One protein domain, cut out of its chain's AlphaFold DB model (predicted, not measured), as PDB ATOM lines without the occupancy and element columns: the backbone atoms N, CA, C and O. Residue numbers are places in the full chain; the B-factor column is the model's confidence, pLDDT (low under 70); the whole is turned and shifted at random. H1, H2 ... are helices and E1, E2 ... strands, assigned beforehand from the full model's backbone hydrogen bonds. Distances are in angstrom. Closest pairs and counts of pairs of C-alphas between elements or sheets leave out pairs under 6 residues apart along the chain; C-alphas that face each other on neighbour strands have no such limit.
ATOM      1  N   THR A   2     -13.575 -47.154  72.711       39.84
ATOM      2  CA  THR A   2     -13.583 -46.517  71.384       39.84
ATOM      3  C   THR A   2     -13.704 -47.618  70.339       39.84
ATOM      4  O   THR A   2     -12.740 -48.345  70.105       39.84
ATOM      5  N   GLY A   3     -14.894 -47.779  69.758       44.16
ATOM      6  CA  GLY A   3     -15.046 -48.573  68.538       44.16
ATOM      7  C   GLY A   3     -14.158 -48.013  67.417       44.16
ATOM      8  O   GLY A   3     -13.674 -46.879  67.534       44.16
ATOM      9  N   PRO A   4     -13.897 -48.786  66.348       52.94
ATOM     10  CA  PRO A   4     -13.162 -48.270  65.198       52.94
ATOM     11  C   PRO A   4     -13.823 -46.972  64.718       52.94
ATOM     12  O   PRO A   4     -15.045 -46.891  64.628       52.94
ATOM     13  N   MET A   5     -13.014 -45.938  64.474       69.44
ATOM     14  CA  MET A   5     -13.471 -44.651  63.943       69.44
ATOM     15  C   MET A   5     -13.992 -44.848  62.514       69.44
ATOM     16  O   MET A   5     -13.262 -44.640  61.547       69.44
ATOM     17  N   GLU A   6     -15.238 -45.286  62.382       86.31
ATOM     18  CA  GLU A   6     -15.879 -45.527  61.095       86.31
ATOM     19  C   GLU A   6     -16.381 -44.208  60.500       86.31
ATOM     20  O   GLU A   6     -17.008 -43.403  61.188       86.31
ATOM     21  N   ILE A   7     -16.048 -43.970  59.229       92.12
ATOM     22  CA  ILE A   7     -16.500 -42.792  58.481       92.12
ATOM     23  C   ILE A   7     -18.038 -42.811  58.426       92.12
ATOM     24  O   ILE A   7     -18.585 -43.856  58.061       92.12
ATOM     25  N   PRO A   8     -18.732 -41.690  58.707       95.56
ATOM     26  CA  PRO A   8     -20.188 -41.642  58.678       95.56
ATOM     27  C   PRO A   8     -20.742 -42.073  57.321       95.56
ATOM     28  O   PRO A   8     -20.195 -41.718  56.273       95.56
ATOM     29  N   VAL A   9     -21.841 -42.821  57.350       96.62
ATOM     30  CA  VAL A   9     -22.631 -43.181  56.172       96.62
ATOM     31  C   VAL A   9     -23.998 -42.544  56.342       96.62
ATOM     32  O   VAL A   9     -24.668 -42.813  57.332       96.62
ATOM     33  N   ILE A  10     -24.385 -41.696  55.395       97.69
ATOM     34  CA  ILE A  10     -25.658 -40.983  55.414       97.69
ATOM     35  C   ILE A  10     -26.603 -41.636  54.407       97.69
ATOM     36  O   ILE A  10     -26.326 -41.656  53.204       97.69
ATOM     37  N   ASP A  11     -27.725 -42.152  54.898       97.25
ATOM     38  CA  ASP A  11     -28.808 -42.658  54.060       97.25
ATOM     39  C   ASP A  11     -29.692 -41.491  53.598       97.25
ATOM     40  O   ASP A  11     -30.489 -40.946  54.363       97.25
ATOM     41  N   LEU A  12     -29.567 -41.089  52.330       97.50
ATOM     42  CA  LEU A  12     -30.370 -39.990  51.783       97.50
ATOM     43  C   LEU A  12     -31.838 -40.375  51.544       97.50
ATOM     44  O   LEU A  12     -32.673 -39.485  51.370       97.50
ATOM     45  N   GLY A  13     -32.179 -41.666  51.586       96.69
ATOM     46  CA  GLY A  13     -33.557 -42.145  51.505       96.69
ATOM     47  C   GLY A  13     -34.425 -41.599  52.639       96.69
ATOM     48  O   GLY A  13     -35.572 -41.215  52.396       96.69
ATOM     49  N   GLY A  14     -33.848 -41.437  53.836       96.56
ATOM     50  CA  GLY A  14     -34.533 -40.880  55.006       96.56
ATOM     51  C   GLY A  14     -35.008 -39.431  54.825       96.56
ATOM     52  O   GLY A  14     -35.914 -38.980  55.527       96.56
ATOM     53  N   LEU A  15     -34.486 -38.695  53.832       96.62
ATOM     54  CA  LEU A  15     -34.975 -37.353  53.490       96.62
ATOM     55  C   LEU A  15     -36.384 -37.353  52.880       96.62
ATOM     56  O   LEU A  15     -37.069 -36.330  52.956       96.62
ATOM     57  N   ASN A  16     -36.809 -38.480  52.303       95.50
ATOM     58  CA  ASN A  16     -38.148 -38.678  51.745       95.50
ATOM     59  C   ASN A  16     -39.145 -39.235  52.779       95.50
ATOM     60  O   ASN A  16     -40.315 -39.440  52.454       95.50
ATOM     61  N   GLY A  17     -38.678 -39.501  54.000       92.00
ATOM     62  CA  GLY A  17     -39.458 -40.061  55.094       92.00
ATOM     63  C   GLY A  17     -40.365 -39.059  55.813       92.00
ATOM     64  O   GLY A  17     -40.507 -37.893  55.433       92.00
ATOM     65  N   GLY A  18     -40.973 -39.521  56.908       94.62
ATOM     66  CA  GLY A  18     -41.766 -38.676  57.805       94.62
ATOM     67  C   GLY A  18     -40.925 -37.625  58.547       94.62
ATOM     68  O   GLY A  18     -39.696 -37.640  58.512       94.62
ATOM     69  N   GLY A  19     -41.585 -36.715  59.274       95.25
ATOM     70  CA  GLY A  19     -40.915 -35.591  59.949       95.25
ATOM     71  C   GLY A  19     -39.774 -35.998  60.892       95.25
ATOM     72  O   GLY A  19     -38.725 -35.354  60.889       95.25
ATOM     73  N   GLU A  20     -39.940 -37.080  61.655       96.62
ATOM     74  CA  GLU A  20     -38.905 -37.586  62.570       96.62
ATOM     75  C   GLU A  20     -37.708 -38.206  61.835       96.62
ATOM     76  O   GLU A  20     -36.560 -37.913  62.165       96.62
ATOM     77  N   GLU A  21     -37.965 -39.035  60.823       96.88
ATOM     78  CA  GLU A  21     -36.934 -39.709  60.022       96.88
ATOM     79  C   GLU A  21     -36.095 -38.703  59.230       96.88
ATOM     80  O   GLU A  21     -34.861 -38.715  59.289       96.88
ATOM     81  N   ARG A  22     -36.767 -37.746  58.584       97.75
ATOM     82  CA  ARG A  22     -36.109 -36.646  57.883       97.75
ATOM     83  C   ARG A  22     -35.261 -35.802  58.831       97.75
ATOM     84  O   ARG A  22     -34.146 -35.423  58.480       97.75
ATOM     85  N   SER A  23     -35.767 -35.506  60.029       98.12
ATOM     86  CA  SER A  23     -35.025 -34.718  61.024       98.12
ATOM     87  C   SER A  23     -33.778 -35.446  61.517       98.12
ATOM     88  O   SER A  23     -32.728 -34.824  61.648       98.12
ATOM     89  N   ARG A  24     -33.865 -36.764  61.728       97.88
ATOM     90  CA  ARG A  24     -32.719 -37.602  62.097       97.88
ATOM     91  C   ARG A  24     -31.652 -37.613  61.005       97.88
ATOM     92  O   ARG A  24     -30.499 -37.322  61.292       97.88
ATOM     93  N   THR A  25     -32.061 -37.837  59.758       98.00
ATOM     94  CA  THR A  25     -31.158 -37.836  58.595       98.00
ATOM     95  C   THR A  25     -30.434 -36.493  58.448       98.00
ATOM     96  O   THR A  25     -29.232 -36.440  58.196       98.00
ATOM     97  N   LEU A  26     -31.147 -35.378  58.647       98.06
ATOM     98  CA  LEU A  26     -30.549 -34.041  58.619       98.06
ATOM     99  C   LEU A  26     -29.578 -33.795  59.778       98.06
ATOM    100  O   LEU A  26     -28.576 -33.111  59.575       98.06
ATOM    101  N   ALA A  27     -29.858 -34.329  60.969       97.88
ATOM    102  CA  ALA A  27     -28.951 -34.236  62.110       97.88
ATOM    103  C   ALA A  27     -27.659 -35.030  61.859       97.88
ATOM    104  O   ALA A  27     -26.571 -34.491  62.026       97.88
ATOM    105  N   GLU A  28     -27.766 -36.257  61.348       97.88
ATOM    106  CA  GLU A  28     -26.607 -37.079  60.975       97.88
ATOM    107  C   GLU A  28     -25.760 -36.404  59.889       97.88
ATOM    108  O   GLU A  28     -24.532 -36.354  59.988       97.88
ATOM    109  N   LEU A  29     -26.410 -35.819  58.877       98.12
ATOM    110  CA  LEU A  29     -25.725 -35.040  57.851       98.12
ATOM    111  C   LEU A  29     -25.029 -33.809  58.450       98.12
ATOM    112  O   LEU A  29     -23.884 -33.525  58.094       98.12
ATOM    113  N   HIS A  30     -25.691 -33.085  59.358       97.00
ATOM    114  CA  HIS A  30     -25.109 -31.934  60.048       97.00
ATOM    115  C   HIS A  30     -23.845 -32.328  60.823       97.00
ATOM    116  O   HIS A  30     -22.807 -31.684  60.653       97.00
ATOM    117  N   ASP A  31     -23.915 -33.396  61.617       96.50
ATOM    118  CA  ASP A  31     -22.801 -33.888  62.428       96.50
ATOM    119  C   ASP A  31     -21.645 -34.380  61.546       96.50
ATOM    120  O   ASP A  31     -20.482 -34.060  61.796       96.50
ATOM    121  N   ALA A  32     -21.936 -35.066  60.436       96.94
ATOM    122  CA  ALA A  32     -20.919 -35.459  59.463       96.94
ATOM    123  C   ALA A  32     -20.223 -34.247  58.816       96.94
ATOM    124  O   ALA A  32     -18.994 -34.216  58.702       96.94
ATOM    125  N   CYS A  33     -20.971 -33.210  58.433       97.00
ATOM    126  CA  CYS A  33     -20.389 -31.979  57.889       97.00
ATOM    127  C   CYS A  33     -19.503 -31.259  58.916       97.00
ATOM    128  O   CYS A  33     -18.423 -30.773  58.575       97.00
ATOM    129  N   LYS A  34     -19.968 -31.187  60.164       94.50
ATOM    130  CA  LYS A  34     -19.334 -30.440  61.253       94.50
ATOM    131  C   LYS A  34     -18.085 -31.127  61.795       94.50
ATOM    132  O   LYS A  34     -17.044 -30.487  61.928       94.50
ATOM    133  N   ASP A  35     -18.181 -32.421  62.078       93.50
ATOM    134  CA  ASP A  35     -17.149 -33.146  62.822       93.50
ATOM    135  C   ASP A  35     -16.161 -33.881  61.908       93.50
ATOM    136  O   ASP A  35     -15.049 -34.213  62.335       93.50
ATOM    137  N   TRP A  36     -16.547 -34.138  60.653       94.88
ATOM    138  CA  TRP A  36     -15.739 -34.918  59.715       94.88
ATOM    139  C   TRP A  36     -15.356 -34.163  58.447       94.88
ATOM    140  O   TRP A  36     -14.230 -34.320  57.978       94.88
ATOM    141  N   GLY A  37     -16.279 -33.402  57.851       96.19
ATOM    142  CA  GLY A  37     -16.089 -32.773  56.534       96.19
ATOM    143  C   GLY A  37     -15.988 -33.770  55.363       96.19
ATOM    144  O   GLY A  37     -15.834 -33.349  54.216       96.19
ATOM    145  N   PHE A  38     -16.093 -35.070  55.660       96.31
ATOM    146  CA  PHE A  38     -16.052 -36.219  54.759       96.31
ATOM    147  C   PHE A  38     -17.046 -37.279  55.237       96.31
ATOM    148  O   PHE A  38     -17.084 -37.595  56.426       96.31
ATOM    149  N   PHE A  39     -17.814 -37.858  54.321       97.38
ATOM    150  CA  PHE A  39     -18.784 -38.907  54.634       97.38
ATOM    151  C   PHE A  39     -19.161 -39.707  53.387       97.38
ATOM    152  O   PHE A  39     -18.967 -39.269  52.251       97.38
ATOM    153  N   TRP A  40     -19.699 -40.902  53.599       96.75
ATOM    154  CA  TRP A  40     -20.350 -41.682  52.554       96.75
ATOM    155  C   TRP A  40     -21.819 -41.295  52.449       96.75
ATOM    156  O   TRP A  40     -22.452 -40.988  53.456       96.75
ATOM    157  N   VAL A  41     -22.376 -41.389  51.248       97.44
ATOM    158  CA  VAL A  41     -23.825 -41.335  51.031       97.44
ATOM    159  C   VAL A  41     -24.302 -42.600  50.330       97.44
ATOM    160  O   VAL A  41     -23.636 -43.097  49.420       97.44
ATOM    161  N   GLU A  42     -25.462 -43.102  50.739       96.25
ATOM    162  CA  GLU A  42     -26.209 -44.171  50.067       96.25
ATOM    163  C   GLU A  42     -27.648 -43.736  49.791       96.25
ATOM    164  O   GLU A  42     -28.076 -42.665  50.223       96.25
ATOM    165  N   ASN A  43     -28.362 -44.528  48.983       95.62
ATOM    166  CA  ASN A  43     -29.720 -44.215  48.526       95.62
ATOM    167  C   ASN A  43     -29.834 -42.804  47.913       95.62
ATOM    168  O   ASN A  43     -30.854 -42.128  48.008       95.62
ATOM    169  N   HIS A  44     -28.767 -42.368  47.235       95.94
ATOM    170  CA  HIS A  44     -28.629 -41.050  46.609       95.94
ATOM    171  C   HIS A  44     -29.402 -40.905  45.285       95.94
ATOM    172  O   HIS A  44     -29.353 -39.849  44.661       95.94
ATOM    173  N   GLY A  45     -30.084 -41.957  44.822       95.50
ATOM    174  CA  GLY A  45     -30.914 -41.926  43.610       95.50
ATOM    175  C   GLY A  45     -30.146 -41.957  42.283       95.50
ATOM    176  O   GLY A  45     -30.755 -41.791  41.231       95.50
ATOM    177  N   VAL A  46     -28.828 -42.182  42.308       95.56
ATOM    178  CA  VAL A  46     -28.051 -42.417  41.078       95.56
ATOM    179  C   VAL A  46     -28.201 -43.882  40.697       95.56
ATOM    180  O   VAL A  46     -27.999 -44.761  41.533       95.56
ATOM    181  N   ASP A  47     -28.552 -44.125  39.439       95.12
ATOM    182  CA  ASP A  47     -28.773 -45.461  38.900       95.12
ATOM    183  C   ASP A  47     -27.501 -46.328  38.986       95.12
ATOM    184  O   ASP A  47     -26.417 -45.924  38.558       95.12
ATOM    185  N   ALA A  48     -27.622 -47.523  39.571       91.81
ATOM    186  CA  ALA A  48     -26.485 -48.421  39.766       91.81
ATOM    187  C   ALA A  48     -25.881 -48.921  38.433       91.81
ATOM    188  O   ALA A  48     -24.656 -48.844  38.297       91.81
ATOM    189  N   PRO A  49     -26.680 -49.350  37.430       93.75
ATOM    190  CA  PRO A  49     -26.176 -49.636  36.087       93.75
ATOM    191  C   PRO A  49     -25.367 -48.490  35.472       93.75
ATOM    192  O   PRO A  49     -24.283 -48.738  34.945       93.75
ATOM    193  N   LEU A  50     -25.826 -47.239  35.594       94.06
ATOM    194  CA  LEU A  50     -25.059 -46.070  35.146       94.06
ATOM    195  C   LEU A  50     -23.698 -45.970  35.854       94.06
ATOM    196  O   LEU A  50     -22.674 -45.749  35.206       94.06
ATOM    197  N   MET A  51     -23.654 -46.139  37.179       91.56
ATOM    198  CA  MET A  51     -22.387 -46.109  37.921       91.56
ATOM    199  C   MET A  51     -21.425 -47.209  37.468       91.56
ATOM    200  O   MET A  51     -20.217 -46.977  37.392       91.56
ATOM    201  N   ASP A  52     -21.940 -48.399  37.174       89.75
ATOM    202  CA  ASP A  52     -21.134 -49.520  36.697       89.75
ATOM    203  C   ASP A  52     -20.654 -49.313  35.257       89.75
ATOM    204  O   ASP A  52     -19.510 -49.642  34.941       89.75
ATOM    205  N   GLU A  53     -21.461 -48.680  34.404       92.81
ATOM    206  CA  GLU A  53     -21.042 -48.264  33.068       92.81
ATOM    207  C   GLU A  53     -19.914 -47.228  33.121       92.81
ATOM    208  O   GLU A  53     -18.891 -47.412  32.458       92.81
ATOM    209  N   VAL A  54     -20.047 -46.194  33.960       91.12
ATOM    210  CA  VAL A  54     -18.997 -45.182  34.164       91.12
ATOM    211  C   VAL A  54     -17.709 -45.832  34.660       91.12
ATOM    212  O   VAL A  54     -16.638 -45.566  34.109       91.12
ATOM    213  N   LYS A  55     -17.794 -46.717  35.666       86.06
ATOM    214  CA  LYS A  55     -16.629 -47.475  36.144       86.06
ATOM    215  C   LYS A  55     -15.998 -48.240  34.990       86.06
ATOM    216  O   LYS A  55     -14.815 -48.057  34.740       86.06
ATOM    217  N   ARG A  56     -16.770 -49.064  34.276       86.69
ATOM    218  CA  ARG A  56     -16.276 -49.903  33.175       86.69
ATOM    219  C   ARG A  56     -15.579 -49.077  32.095       86.69
ATOM    220  O   ARG A  56     -14.507 -49.468  31.651       86.69
ATOM    221  N   PHE A  57     -16.150 -47.938  31.712       88.56
ATOM    222  CA  PHE A  57     -15.540 -47.030  30.743       88.56
ATOM    223  C   PHE A  57     -14.185 -46.493  31.234       88.56
ATOM    224  O   PHE A  57     -13.198 -46.542  30.502       88.56
ATOM    225  N   VAL A  58     -14.111 -46.037  32.490       84.69
ATOM    226  CA  VAL A  58     -12.863 -45.517  33.079       84.69
ATOM    227  C   VAL A  58     -11.820 -46.627  33.266       84.69
ATOM    228  O   VAL A  58     -10.645 -46.393  32.987       84.69
ATOM    229  N   TYR A  59     -12.228 -47.828  33.692       81.06
ATOM    230  CA  TYR A  59     -11.347 -48.998  33.808       81.06
ATOM    231  C   TYR A  59     -10.792 -49.416  32.444       81.06
ATOM    232  O   TYR A  59      -9.581 -49.562  32.322       81.06
ATOM    233  N   GLY A  60     -11.641 -49.527  31.417       81.50
ATOM    234  CA  GLY A  60     -11.209 -49.901  30.067       81.50
ATOM    235  C   GLY A  60     -10.209 -48.906  29.484       81.50
ATOM    236  O   GLY A  60      -9.120 -49.293  29.076       81.50
ATOM    237  N   HIS A  61     -10.511 -47.603  29.550       78.50
ATOM    238  CA  HIS A  61      -9.579 -46.568  29.089       78.50
ATOM    239  C   HIS A  61      -8.244 -46.604  29.852       78.50
ATOM    240  O   HIS A  61      -7.178 -46.394  29.272       78.50
ATOM    241  N   TYR A  62      -8.290 -46.865  31.161       74.62
ATOM    242  CA  TYR A  62      -7.089 -46.996  31.974       74.62
ATOM    243  C   TYR A  62      -6.239 -48.205  31.559       74.62
ATOM    244  O   TYR A  62      -5.033 -48.051  31.367       74.62
ATOM    245  N   GLU A  63      -6.848 -49.382  31.411       75.69
ATOM    246  CA  GLU A  63      -6.154 -50.616  31.026       75.69
ATOM    247  C   GLU A  63      -5.541 -50.493  29.626       75.69
ATOM    248  O   GLU A  63      -4.371 -50.805  29.432       75.69
ATOM    249  N   GLU A  64      -6.284 -49.940  28.669       75.75
ATOM    250  CA  GLU A  64      -5.838 -49.831  27.277       75.75
ATOM    251  C   GLU A  64      -4.748 -48.768  27.055       75.75
ATOM    252  O   GLU A  64      -3.970 -48.874  26.101       75.75
ATOM    253  N   HIS A  65      -4.663 -47.732  27.902       73.44
ATOM    254  CA  HIS A  65      -3.821 -46.560  27.608       73.44
ATOM    255  C   HIS A  65      -2.898 -46.079  28.733       73.44
ATOM    256  O   HIS A  65      -1.919 -45.378  28.454       73.44
ATOM    257  N   LEU A  66      -3.186 -46.398  29.996       65.94
ATOM    258  CA  LEU A  66      -2.543 -45.763  31.156       65.94
ATOM    259  C   LEU A  66      -1.875 -46.756  32.118       65.94
ATOM    260  O   LEU A  66      -1.055 -46.329  32.932       65.94
ATOM    261  N   GLU A  67      -2.161 -48.055  32.005       64.06
ATOM    262  CA  GLU A  67      -1.739 -49.107  32.945       64.06
ATOM    263  C   GLU A  67      -0.233 -49.091  33.252       64.06
ATOM    264  O   GLU A  67       0.164 -49.105  34.416       64.06
ATOM    265  N   ALA A  68       0.619 -48.950  32.230       59.94
ATOM    266  CA  ALA A  68       2.077 -48.936  32.388       59.94
ATOM    267  C   ALA A  68       2.627 -47.736  33.193       59.94
ATOM    268  O   ALA A  68       3.825 -47.677  33.467       59.94
ATOM    269  N   LYS A  69       1.784 -46.751  33.530       56.88
ATOM    270  CA  LYS A  69       2.188 -45.466  34.123       56.88
ATOM    271  C   LYS A  69       1.604 -45.210  35.513       56.88
ATOM    272  O   LYS A  69       1.840 -44.134  36.059       56.88
ATOM    273  N   PHE A  70       0.835 -46.138  36.084       55.72
ATOM    274  CA  PHE A  70       0.059 -45.863  37.295       55.72
ATOM    275  C   PHE A  70       0.282 -46.870  38.420       55.72
ATOM    276  O   PHE A  70       0.289 -48.080  38.217       55.72
ATOM    277  N   TYR A  71       0.388 -46.325  39.631       54.84
ATOM    278  CA  TYR A  71       0.558 -47.056  40.881       54.84
ATOM    279  C   TYR A  71      -0.769 -47.212  41.625       54.84
ATOM    280  O   TYR A  71      -1.745 -46.492  41.378       54.84
ATOM    281  N   ALA A  72      -0.783 -48.114  42.603       63.41
ATOM    282  CA  ALA A  72      -1.825 -48.131  43.613       63.41
ATOM    283  C   ALA A  72      -1.842 -46.800  44.363       63.41
ATOM    284  O   ALA A  72      -0.807 -46.161  44.551       63.41
ATOM    285  N   SER A  73      -3.008 -46.382  44.840       63.28
ATOM    286  CA  SER A  73      -3.065 -45.263  45.768       63.28
ATOM    287  C   SER A  73      -4.217 -45.398  46.752       63.28
ATOM    288  O   SER A  73      -5.173 -46.118  46.482       63.28
ATOM    289  N   ALA A  74      -4.140 -44.722  47.896       73.75
ATOM    290  CA  ALA A  74      -5.206 -44.674  48.893       73.75
ATOM    291  C   ALA A  74      -5.524 -43.217  49.235       73.75
ATOM    292  O   ALA A  74      -4.616 -42.429  49.498       73.75
ATOM    293  N   LEU A  75      -6.808 -42.853  49.201       83.38
ATOM    294  CA  LEU A  75      -7.266 -41.549  49.679       83.38
ATOM    295  C   LEU A  75      -7.294 -41.570  51.206       83.38
ATOM    296  O   LEU A  75      -7.816 -42.511  51.798       83.38
ATOM    297  N   GLU A  76      -6.770 -40.527  51.833       88.38
ATOM    298  CA  GLU A  76      -6.802 -40.327  53.278       88.38
ATOM    299  C   GLU A  76      -7.157 -38.872  53.586       88.38
ATOM    300  O   GLU A  76      -6.759 -37.970  52.845       88.38
ATOM    301  N   PHE A  77      -7.849 -38.617  54.694       88.38
ATOM    302  CA  PHE A  77      -8.101 -37.258  55.186       88.38
ATOM    303  C   PHE A  77      -7.647 -37.090  56.637       88.38
ATOM    304  O   PHE A  77      -7.606 -38.049  57.407       88.38
ATOM    305  N   LEU A  78      -7.252 -35.870  57.000       89.75
ATOM    306  CA  LEU A  78      -6.673 -35.549  58.298       89.75
ATOM    307  C   LEU A  78      -7.775 -35.200  59.301       89.75
ATOM    308  O   LEU A  78      -8.258 -34.068  59.361       89.75
ATOM    309  N   ARG A  79      -8.157 -36.166  60.131       88.38
ATOM    310  CA  ARG A  79      -9.150 -35.971  61.185       88.38
ATOM    311  C   ARG A  79      -8.545 -35.222  62.370       88.38
ATOM    312  O   ARG A  79      -7.453 -35.556  62.837       88.38
ATOM    313  N   ALA A  80      -9.281 -34.220  62.857       84.25
ATOM    314  CA  ALA A  80      -8.918 -33.398  64.016       84.25
ATOM    315  C   ALA A  80      -7.496 -32.798  63.949       84.25
ATOM    316  O   ALA A  80      -6.872 -32.557  64.977       84.25
ATOM    317  N   GLY A  81      -6.956 -32.601  62.738       83.94
ATOM    318  CA  GLY A  81      -5.599 -32.085  62.531       83.94
ATOM    319  C   GLY A  81      -4.466 -33.036  62.944       83.94
ATOM    320  O   GLY A  81      -3.309 -32.636  62.881       83.94
ATOM    321  N   ALA A  82      -4.767 -34.272  63.355       85.62
ATOM    322  CA  ALA A  82      -3.787 -35.139  64.012       85.62
ATOM    323  C   ALA A  82      -3.678 -36.545  63.410       85.62
ATOM    324  O   ALA A  82      -2.615 -37.162  63.504       85.62
ATOM    325  N   HIS A  83      -4.752 -37.094  62.833       88.31
ATOM    326  CA  HIS A  83      -4.801 -38.511  62.456       88.31
ATOM    327  C   HIS A  83      -5.278 -38.692  61.016       88.31
ATOM    328  O   HIS A  83      -6.372 -38.258  60.662       88.31
ATOM    329  N   TRP A  84      -4.466 -39.349  60.188       90.62
ATOM    330  CA  TRP A  84      -4.859 -39.728  58.831       90.62
ATOM    331  C   TRP A  84      -5.840 -40.898  58.882       90.62
ATOM    332  O   TRP A  84      -5.541 -41.942  59.461       90.62
ATOM    333  N   VAL A  85      -7.019 -40.710  58.291       87.75
ATOM    334  CA  VAL A  85      -8.061 -41.733  58.183       87.75
ATOM    335  C   VAL A  85      -8.087 -42.245  56.744       87.75
ATOM    336  O   VAL A  85      -8.379 -41.451  55.844       87.75
ATOM    337  N   PRO A  86      -7.798 -43.537  56.497       86.69
ATOM    338  CA  PRO A  86      -7.864 -44.103  55.160       86.69
ATOM    339  C   PRO A  86      -9.312 -44.273  54.705       86.69
ATOM    340  O   PRO A  86     -10.187 -44.710  55.453       86.69
ATOM    341  N   VAL A  87      -9.550 -43.960  53.439       83.88
ATOM    342  CA  VAL A  87     -10.834 -44.138  52.769       83.88
ATOM    343  C   VAL A  87     -10.776 -45.452  52.003       83.88
ATOM    344  O   VAL A  87     -10.057 -45.583  51.010       83.88
ATOM    345  N   GLY A  88     -11.519 -46.442  52.494       77.12
ATOM    346  CA  GLY A  88     -11.648 -47.740  51.838       77.12
ATOM    347  C   GLY A  88     -12.361 -47.659  50.479       77.12
ATOM    348  O   GLY A  88     -12.930 -46.621  50.130       77.12
ATOM    349  N   PRO A  89     -12.362 -48.756  49.703       76.38
ATOM    350  CA  PRO A  89     -13.108 -48.819  48.452       76.38
ATOM    351  C   PRO A  89     -14.609 -48.623  48.695       76.38
ATOM    352  O   PRO A  89     -15.146 -49.025  49.732       76.38
ATOM    353  N   THR A  90     -15.292 -48.043  47.707       77.25
ATOM    354  CA  THR A  90     -16.749 -47.894  47.713       77.25
ATOM    355  C   THR A  90     -17.439 -49.239  47.951       77.25
ATOM    356  O   THR A  90     -17.175 -50.216  47.251       77.25
ATOM    357  N   LYS A  91     -18.380 -49.270  48.900       78.50
ATOM    358  CA  LYS A  91     -19.291 -50.400  49.141       78.50
ATOM    359  C   LYS A  91     -20.690 -50.039  48.648       78.50
ATOM    360  O   LYS A  91     -21.110 -48.905  48.843       78.50
ATOM    361  N   GLY A  92     -21.407 -50.979  48.029       79.00
ATOM    362  CA  GLY A  92     -22.843 -50.830  47.736       79.00
ATOM    363  C   GLY A  92     -23.227 -49.602  46.900       79.00
ATOM    364  O   GLY A  92     -24.284 -49.034  47.124       79.00
ATOM    365  N   GLY A  93     -22.356 -49.148  45.991       84.44
ATOM    366  CA  GLY A  93     -22.621 -47.964  45.162       84.44
ATOM    367  C   GLY A  93     -22.474 -46.617  45.876       84.44
ATOM    368  O   GLY A  93     -22.696 -45.595  45.245       84.44
ATOM    369  N   ARG A  94     -22.044 -46.588  47.145       93.25
ATOM    370  CA  ARG A  94     -21.874 -45.349  47.918       93.25
ATOM    371  C   ARG A  94     -21.009 -44.307  47.209       93.25
ATOM    372  O   ARG A  94     -19.931 -44.616  46.692       93.25
ATOM    373  N   LEU A  95     -21.414 -43.046  47.296       95.00
ATOM    374  CA  LEU A  95     -20.572 -41.923  46.886       95.00
ATOM    375  C   LEU A  95     -19.802 -41.395  48.093       95.00
ATOM    376  O   LEU A  95     -20.343 -41.309  49.195       95.00
ATOM    377  N   PHE A  96     -18.533 -41.050  47.884       95.31
ATOM    378  CA  PHE A  96     -17.729 -40.375  48.896       95.31
ATOM    379  C   PHE A  96     -17.825 -38.868  48.684       95.31
ATOM    380  O   PHE A  96     -17.516 -38.383  47.595       95.31
ATOM    381  N   VAL A  97     -18.267 -38.140  49.705       97.38
ATOM    382  CA  VAL A  97     -18.548 -36.705  49.633       97.38
ATOM    383  C   VAL A  97     -17.642 -35.965  50.603       97.38
ATOM    384  O   VAL A  97     -17.398 -36.426  51.719       97.38
ATOM    385  N   ASN A  98     -17.152 -34.801  50.179       97.44
ATOM    386  CA  ASN A  98     -16.396 -33.897  51.028       97.44
ATOM    387  C   ASN A  98     -16.776 -32.442  50.793       97.44
ATOM    388  O   ASN A  98     -17.292 -32.072  49.738       97.44
ATOM    389  N   ILE A  99     -16.465 -31.612  51.782       97.31
ATOM    390  CA  ILE A  99     -16.767 -30.185  51.758       97.31
ATOM    391  C   ILE A  99     -15.530 -29.388  51.331       97.31
ATOM    392  O   ILE A  99     -14.412 -29.635  51.795       97.31
ATOM    393  N   GLY A 100     -15.725 -28.433  50.419       97.31
ATOM    394  CA  GLY A 100     -14.686 -27.521  49.934       97.31
ATOM    395  C   GLY A 100     -14.646 -26.185  50.683       97.31
ATOM    396  O   GLY A 100     -15.596 -25.817  51.373       97.31
ATOM    397  N   ASP A 101     -13.564 -25.430  50.480       97.69
ATOM    398  CA  ASP A 101     -13.305 -24.129  51.120       97.69
ATOM    399  C   ASP A 101     -14.486 -23.144  51.031       97.69
ATOM    400  O   ASP A 101     -14.738 -22.386  51.962       97.69
ATOM    401  N   GLN A 102     -15.245 -23.167  49.931       97.69
ATOM    402  CA  GLN A 102     -16.345 -22.221  49.710       97.69
ATOM    403  C   GLN A 102     -17.502 -22.437  50.693       97.69
ATOM    404  O   GLN A 102     -18.064 -21.474  51.203       97.69
ATOM    405  N   ILE A 103     -17.827 -23.692  51.018       97.38
ATOM    406  CA  ILE A 103     -18.835 -24.010  52.039       97.38
ATOM    407  C   ILE A 103     -18.314 -23.656  53.437       97.38
ATOM    408  O   ILE A 103     -19.091 -23.221  54.285       97.38
ATOM    409  N   GLU A 104     -17.008 -23.782  53.684       97.00
ATOM    410  CA  GLU A 104     -16.410 -23.336  54.946       97.00
ATOM    411  C   GLU A 104     -16.544 -21.822  55.132       97.00
ATOM    412  O   GLU A 104     -16.973 -21.374  56.196       97.00
ATOM    413  N   VAL A 105     -16.275 -21.042  54.082       96.12
ATOM    414  CA  VAL A 105     -16.474 -19.587  54.093       96.12
ATOM    415  C   VAL A 105     -17.952 -19.243  54.286       96.12
ATOM    416  O   VAL A 105     -18.279 -18.492  55.203       96.12
ATOM    417  N   LEU A 106     -18.852 -19.830  53.487       95.38
ATOM    418  CA  LEU A 106     -20.300 -19.595  53.580       95.38
ATOM    419  C   LEU A 106     -20.851 -19.919  54.974       95.38
ATOM    420  O   LEU A 106     -21.691 -19.191  55.496       95.38
ATOM    421  N   SER A 107     -20.361 -20.993  55.593       94.19
ATOM    422  CA  SER A 107     -20.779 -21.436  56.925       94.19
ATOM    423  C   SER A 107     -20.006 -20.771  58.068       94.19
ATOM    424  O   SER A 107     -20.195 -21.164  59.221       94.19
ATOM    425  N   ALA A 108     -19.132 -19.798  57.780       93.44
ATOM    426  CA  ALA A 108     -18.243 -19.156  58.750       93.44
ATOM    427  C   ALA A 108     -17.571 -20.173  59.695       93.44
ATOM    428  O   ALA A 108     -17.599 -20.025  60.921       93.44
ATOM    429  N   GLY A 109     -17.044 -21.252  59.112       93.25
ATOM    430  CA  GLY A 109     -16.299 -22.293  59.816       93.25
ATOM    431  C   GLY A 109     -17.124 -23.350  60.541       93.25
ATOM    432  O   GLY A 109     -16.528 -24.218  61.182       93.25
ATOM    433  N   ALA A 110     -18.460 -23.322  60.444       92.88
ATOM    434  CA  ALA A 110     -19.292 -24.381  61.019       92.88
ATOM    435  C   ALA A 110     -19.042 -25.735  60.331       92.88
ATOM    436  O   ALA A 110     -19.060 -26.764  61.001       92.88
ATOM    437  N   TYR A 111     -18.752 -25.726  59.025       95.50
ATOM    438  CA  TYR A 111     -18.362 -26.903  58.250       95.50
ATOM    439  C   TYR A 111     -16.980 -26.695  57.647       95.50
ATOM    440  O   TYR A 111     -16.804 -25.839  56.785       95.50
ATOM    441  N   ARG A 112     -15.986 -27.463  58.095       94.50
ATOM    442  CA  ARG A 112     -14.596 -27.268  57.665       94.50
ATOM    443  C   ARG A 112     -14.261 -28.091  56.425       94.50
ATOM    444  O   ARG A 112     -14.598 -29.268  56.338       94.50
ATOM    445  N   SER A 113     -13.512 -27.494  55.503       96.56
ATOM    446  CA  SER A 113     -12.826 -28.210  54.435       96.56
ATOM    447  C   SER A 113     -11.575 -28.881  54.989       96.56
ATOM    448  O   SER A 113     -10.653 -28.223  55.483       96.56
ATOM    449  N   VAL A 114     -11.563 -30.209  54.965       95.94
ATOM    450  CA  VAL A 114     -10.542 -31.008  55.644       95.94
ATOM    451  C   VAL A 114      -9.412 -31.388  54.684       95.94
ATOM    452  O   VAL A 114      -9.636 -31.769  53.529       95.94
ATOM    453  N   LEU A 115      -8.175 -31.282  55.179       95.19
ATOM    454  CA  LEU A 115      -6.977 -31.665  54.438       95.19
ATOM    455  C   LEU A 115      -7.048 -33.150  54.073       95.19
ATOM    456  O   LEU A 115      -7.319 -33.993  54.925       95.19
ATOM    457  N   HIS A 116      -6.768 -33.473  52.820       94.62
ATOM    458  CA  HIS A 116      -6.756 -34.841  52.325       94.62
ATOM    459  C   HIS A 116      -5.602 -35.045  51.350       94.62
ATOM    460  O   HIS A 116      -5.122 -34.103  50.719       94.62
ATOM    461  N   ARG A 117      -5.140 -36.287  51.250       92.44
ATOM    462  CA  ARG A 117      -4.045 -36.697  50.374       92.44
ATOM    463  C   ARG A 117      -4.361 -38.031  49.729       92.44
ATOM    464  O   ARG A 117      -5.180 -38.798  50.223       92.44
ATOM    465  N   VAL A 118      -3.661 -38.322  48.646       89.31
ATOM    466  CA  VAL A 118      -3.660 -39.644  48.032       89.31
ATOM    467  C   VAL A 118      -2.243 -40.189  48.157       89.31
ATOM    468  O   VAL A 118      -1.329 -39.685  47.509       89.31
ATOM    469  N   ALA A 119      -2.047 -41.157  49.049       81.19
ATOM    470  CA  ALA A 119      -0.756 -41.809  49.230       81.19
ATOM    471  C   ALA A 119      -0.549 -42.837  48.113       81.19
ATOM    472  O   ALA A 119      -1.451 -43.628  47.839       81.19
ATOM    473  N   ALA A 120       0.616 -42.821  47.462       76.25
ATOM    474  CA  ALA A 120       0.989 -43.853  46.498       76.25
ATOM    475  C   ALA A 120       1.388 -45.143  47.233       76.25
ATOM    476  O   ALA A 120       2.043 -45.087  48.273       76.25
ATOM    477  N   GLY A 121       0.993 -46.288  46.686       69.25
ATOM    478  CA  GLY A 121       1.358 -47.623  47.153       69.25
ATOM    479  C   GLY A 121       1.990 -48.450  46.034       69.25
ATOM    480  O   GLY A 121       1.895 -48.107  44.856       69.25
ATOM    481  N   ASP A 122       2.628 -49.554  46.402       66.94
ATOM    482  CA  ASP A 122       3.365 -50.454  45.507       66.94
ATOM    483  C   ASP A 122       2.548 -51.674  45.038       66.94
ATOM    484  O   ASP A 122       2.995 -52.408  44.159       66.94
ATOM    485  N   GLN A 123       1.346 -51.885  45.588       61.78
ATOM    486  CA  GLN A 123       0.485 -53.041  45.311       61.78
ATOM    487  C   GLN A 123      -0.967 -52.626  45.033       61.78
ATOM    488  O   GLN A 123      -1.607 -51.971  45.855       61.78
ATOM    489  N   GLY A 124      -1.519 -53.058  43.893       63.59
ATOM    490  CA  GLY A 124      -2.912 -52.809  43.501       63.59
ATOM    491  C   GLY A 124      -3.116 -51.583  42.603       63.59
ATOM    492  O   GLY A 124      -2.171 -51.022  42.054       63.59
ATOM    493  N   ARG A 125      -4.379 -51.191  42.395       72.62
ATOM    494  CA  ARG A 125      -4.781 -50.066  41.531       72.62
ATOM    495  C   ARG A 125      -5.952 -49.334  42.171       72.62
ATOM    496  O   ARG A 125      -6.895 -49.973  42.630       72.62
ATOM    497  N   ARG A 126      -5.910 -47.999  42.181       76.75
ATOM    498  CA  ARG A 126      -7.045 -47.163  42.595       76.75
ATOM    499  C   ARG A 126      -7.389 -46.195  41.478       76.75
ATOM    500  O   ARG A 126      -6.582 -45.336  41.137       76.75
ATOM    501  N   LEU A 127      -8.613 -46.303  40.981       79.31
ATOM    502  CA  LEU A 127      -9.214 -45.309  40.101       79.31
ATOM    503  C   LEU A 127     -10.162 -44.419  40.899       79.31
ATOM    504  O   LEU A 127     -10.763 -44.842  41.887       79.31
ATOM    505  N   SER A 128     -10.261 -43.163  40.482       86.25
ATOM    506  CA  SER A 128     -11.089 -42.158  41.136       86.25
ATOM    507  C   SER A 128     -11.727 -41.286  40.072       86.25
ATOM    508  O   SER A 128     -11.021 -40.653  39.292       86.25
ATOM    509  N   VAL A 129     -13.054 -41.217  40.080       89.56
ATOM    510  CA  VAL A 129     -13.820 -40.224  39.324       89.56
ATOM    511  C   VAL A 129     -14.334 -39.220  40.347       89.56
ATOM    512  O   VAL A 129     -15.138 -39.575  41.204       89.56
ATOM    513  N   ALA A 130     -13.795 -38.002  40.322       92.62
ATOM    514  CA  ALA A 130     -14.143 -36.943  41.263       92.62
ATOM    515  C   ALA A 130     -14.850 -35.804  40.524       92.62
ATOM    516  O   ALA A 130     -14.291 -35.229  39.591       92.62
ATOM    517  N   THR A 131     -16.060 -35.472  40.969       95.69
ATOM    518  CA  THR A 131     -16.862 -34.370  40.426       95.69
ATOM    519  C   THR A 131     -16.878 -33.223  41.426       95.69
ATOM    520  O   THR A 131     -17.169 -33.430  42.601       95.69
ATOM    521  N   PHE A 132     -16.591 -32.009  40.958       96.12
ATOM    522  CA  PHE A 132     -16.572 -30.806  41.788       96.12
ATOM    523  C   PHE A 132     -17.742 -29.900  41.404       96.12
ATOM    524  O   PHE A 132     -17.780 -29.381  40.289       96.12
ATOM    525  N   TYR A 133     -18.689 -29.704  42.323       97.62
ATOM    526  CA  TYR A 133     -19.763 -28.725  42.167       97.62
ATOM    527  C   TYR A 133     -19.328 -27.399  42.798       97.62
ATOM    528  O   TYR A 133     -19.367 -27.240  44.018       97.62
ATOM    529  N   ASN A 134     -18.860 -26.470  41.965       97.69
ATOM    530  CA  ASN A 134     -18.288 -25.194  42.396       97.69
ATOM    531  C   ASN A 134     -19.208 -24.010  42.052       97.69
ATOM    532  O   ASN A 134     -20.019 -24.126  41.129       97.69
TER     533      ASN A 134
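AT A GLANCE: This is residues 2 to 134 of the 189 residues of the protein "DIOX_N domain-containing protein" of Zea mays (UniProt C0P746). Two small three-stranded sheets form the body; the strongly twisted sheet E4 E3 E6 makes one side, while the sheet E1 E2 E5 runs through the middle with H2 packed over one face. The long helix H3 is set off from both sheets like an outlying arm, and short H4 sits away from the other helices. The printed part has 133 residues with four named helices and six named strands, in the order E1 H1 H2 E2 H3 E3 E4 E5 H4 E6, a mixed class of helices and strands. Sheet E4 E3 E6 is antiparallel and E1 E2 E5 mixed. The whole is only just compact, close to loose, with a radius of gyration of the C-alphas of 16.7 A and spans of 50 by 37 by 34 A.

IN THESE COORDINATES: In the twisted sheet, E3 is residues 72 to 79, 22.6 A long, E4 residues 83 to 87 and E6 residues 116 to 121, 16.0 A, ending at C-alpha 121 (1.358, -47.623, 47.153). In the other sheet, E1 is residues 9 to 11, beginning at C-alpha 9 (-22.631, -43.181, 56.172), E2 residues 38 to 42 and E5 residues 95 to 98. H1 is residues 12 to 16, H2 residues 19 to 35, 24.1 A, and H4 residues 101 to 106. H3, residues 48 to 65, is 25.8 A long from C-alpha 48 (-26.485, -48.421, 39.766).

HOW THE PARTS SIT: E3 is the inner strand between E4 and E6. E3 and E6 are antiparallel, with N 76 and O 117 2.8 A apart. E3 and E4 form a hairpin, with N 79 and O 83 2.8 A apart. E2 and E3 are apart, but only just, the closest C-alphas being 8.0 A apart. E2 is parallel to E1, N 10 to O 40 being 2.8 A, and antiparallel to E5, N 41 to O 95 being 2.9 A. E1, H1, H2 and E2 make a strand-helix-strand unit, two parallel neighbour strands joined through helices, with a right-handed crossover. H2 is on this sheet at a height of 9.9 A, over E1 and E2; its closest C-alpha pair with E1 is Ile 10 and Leu 29, 6.4 A. With residues 21 to 26 alone, H2 touches H1, the closest C-alphas being Leu 15 and Arg 22, 4.6 A. H3 and H4 touch no helix and are on neither sheet. Every O i to N i+4 pair is within hydrogen-bond range in H2, H3 and H4; H1 has 0 of 1, with 2 of 2 O i to N i+3 pairs.

THE WHOLE: The C-alphas farthest apart are those of Gly 19 and Ala 68, 52.8 A. The printed part has no cut and no long link. Residues 122 to 134 hold no named element. The mean pLDDT of the printed part is 87.4, with residues 2 to 5, 66 to 73 and 121 to 124 under 70.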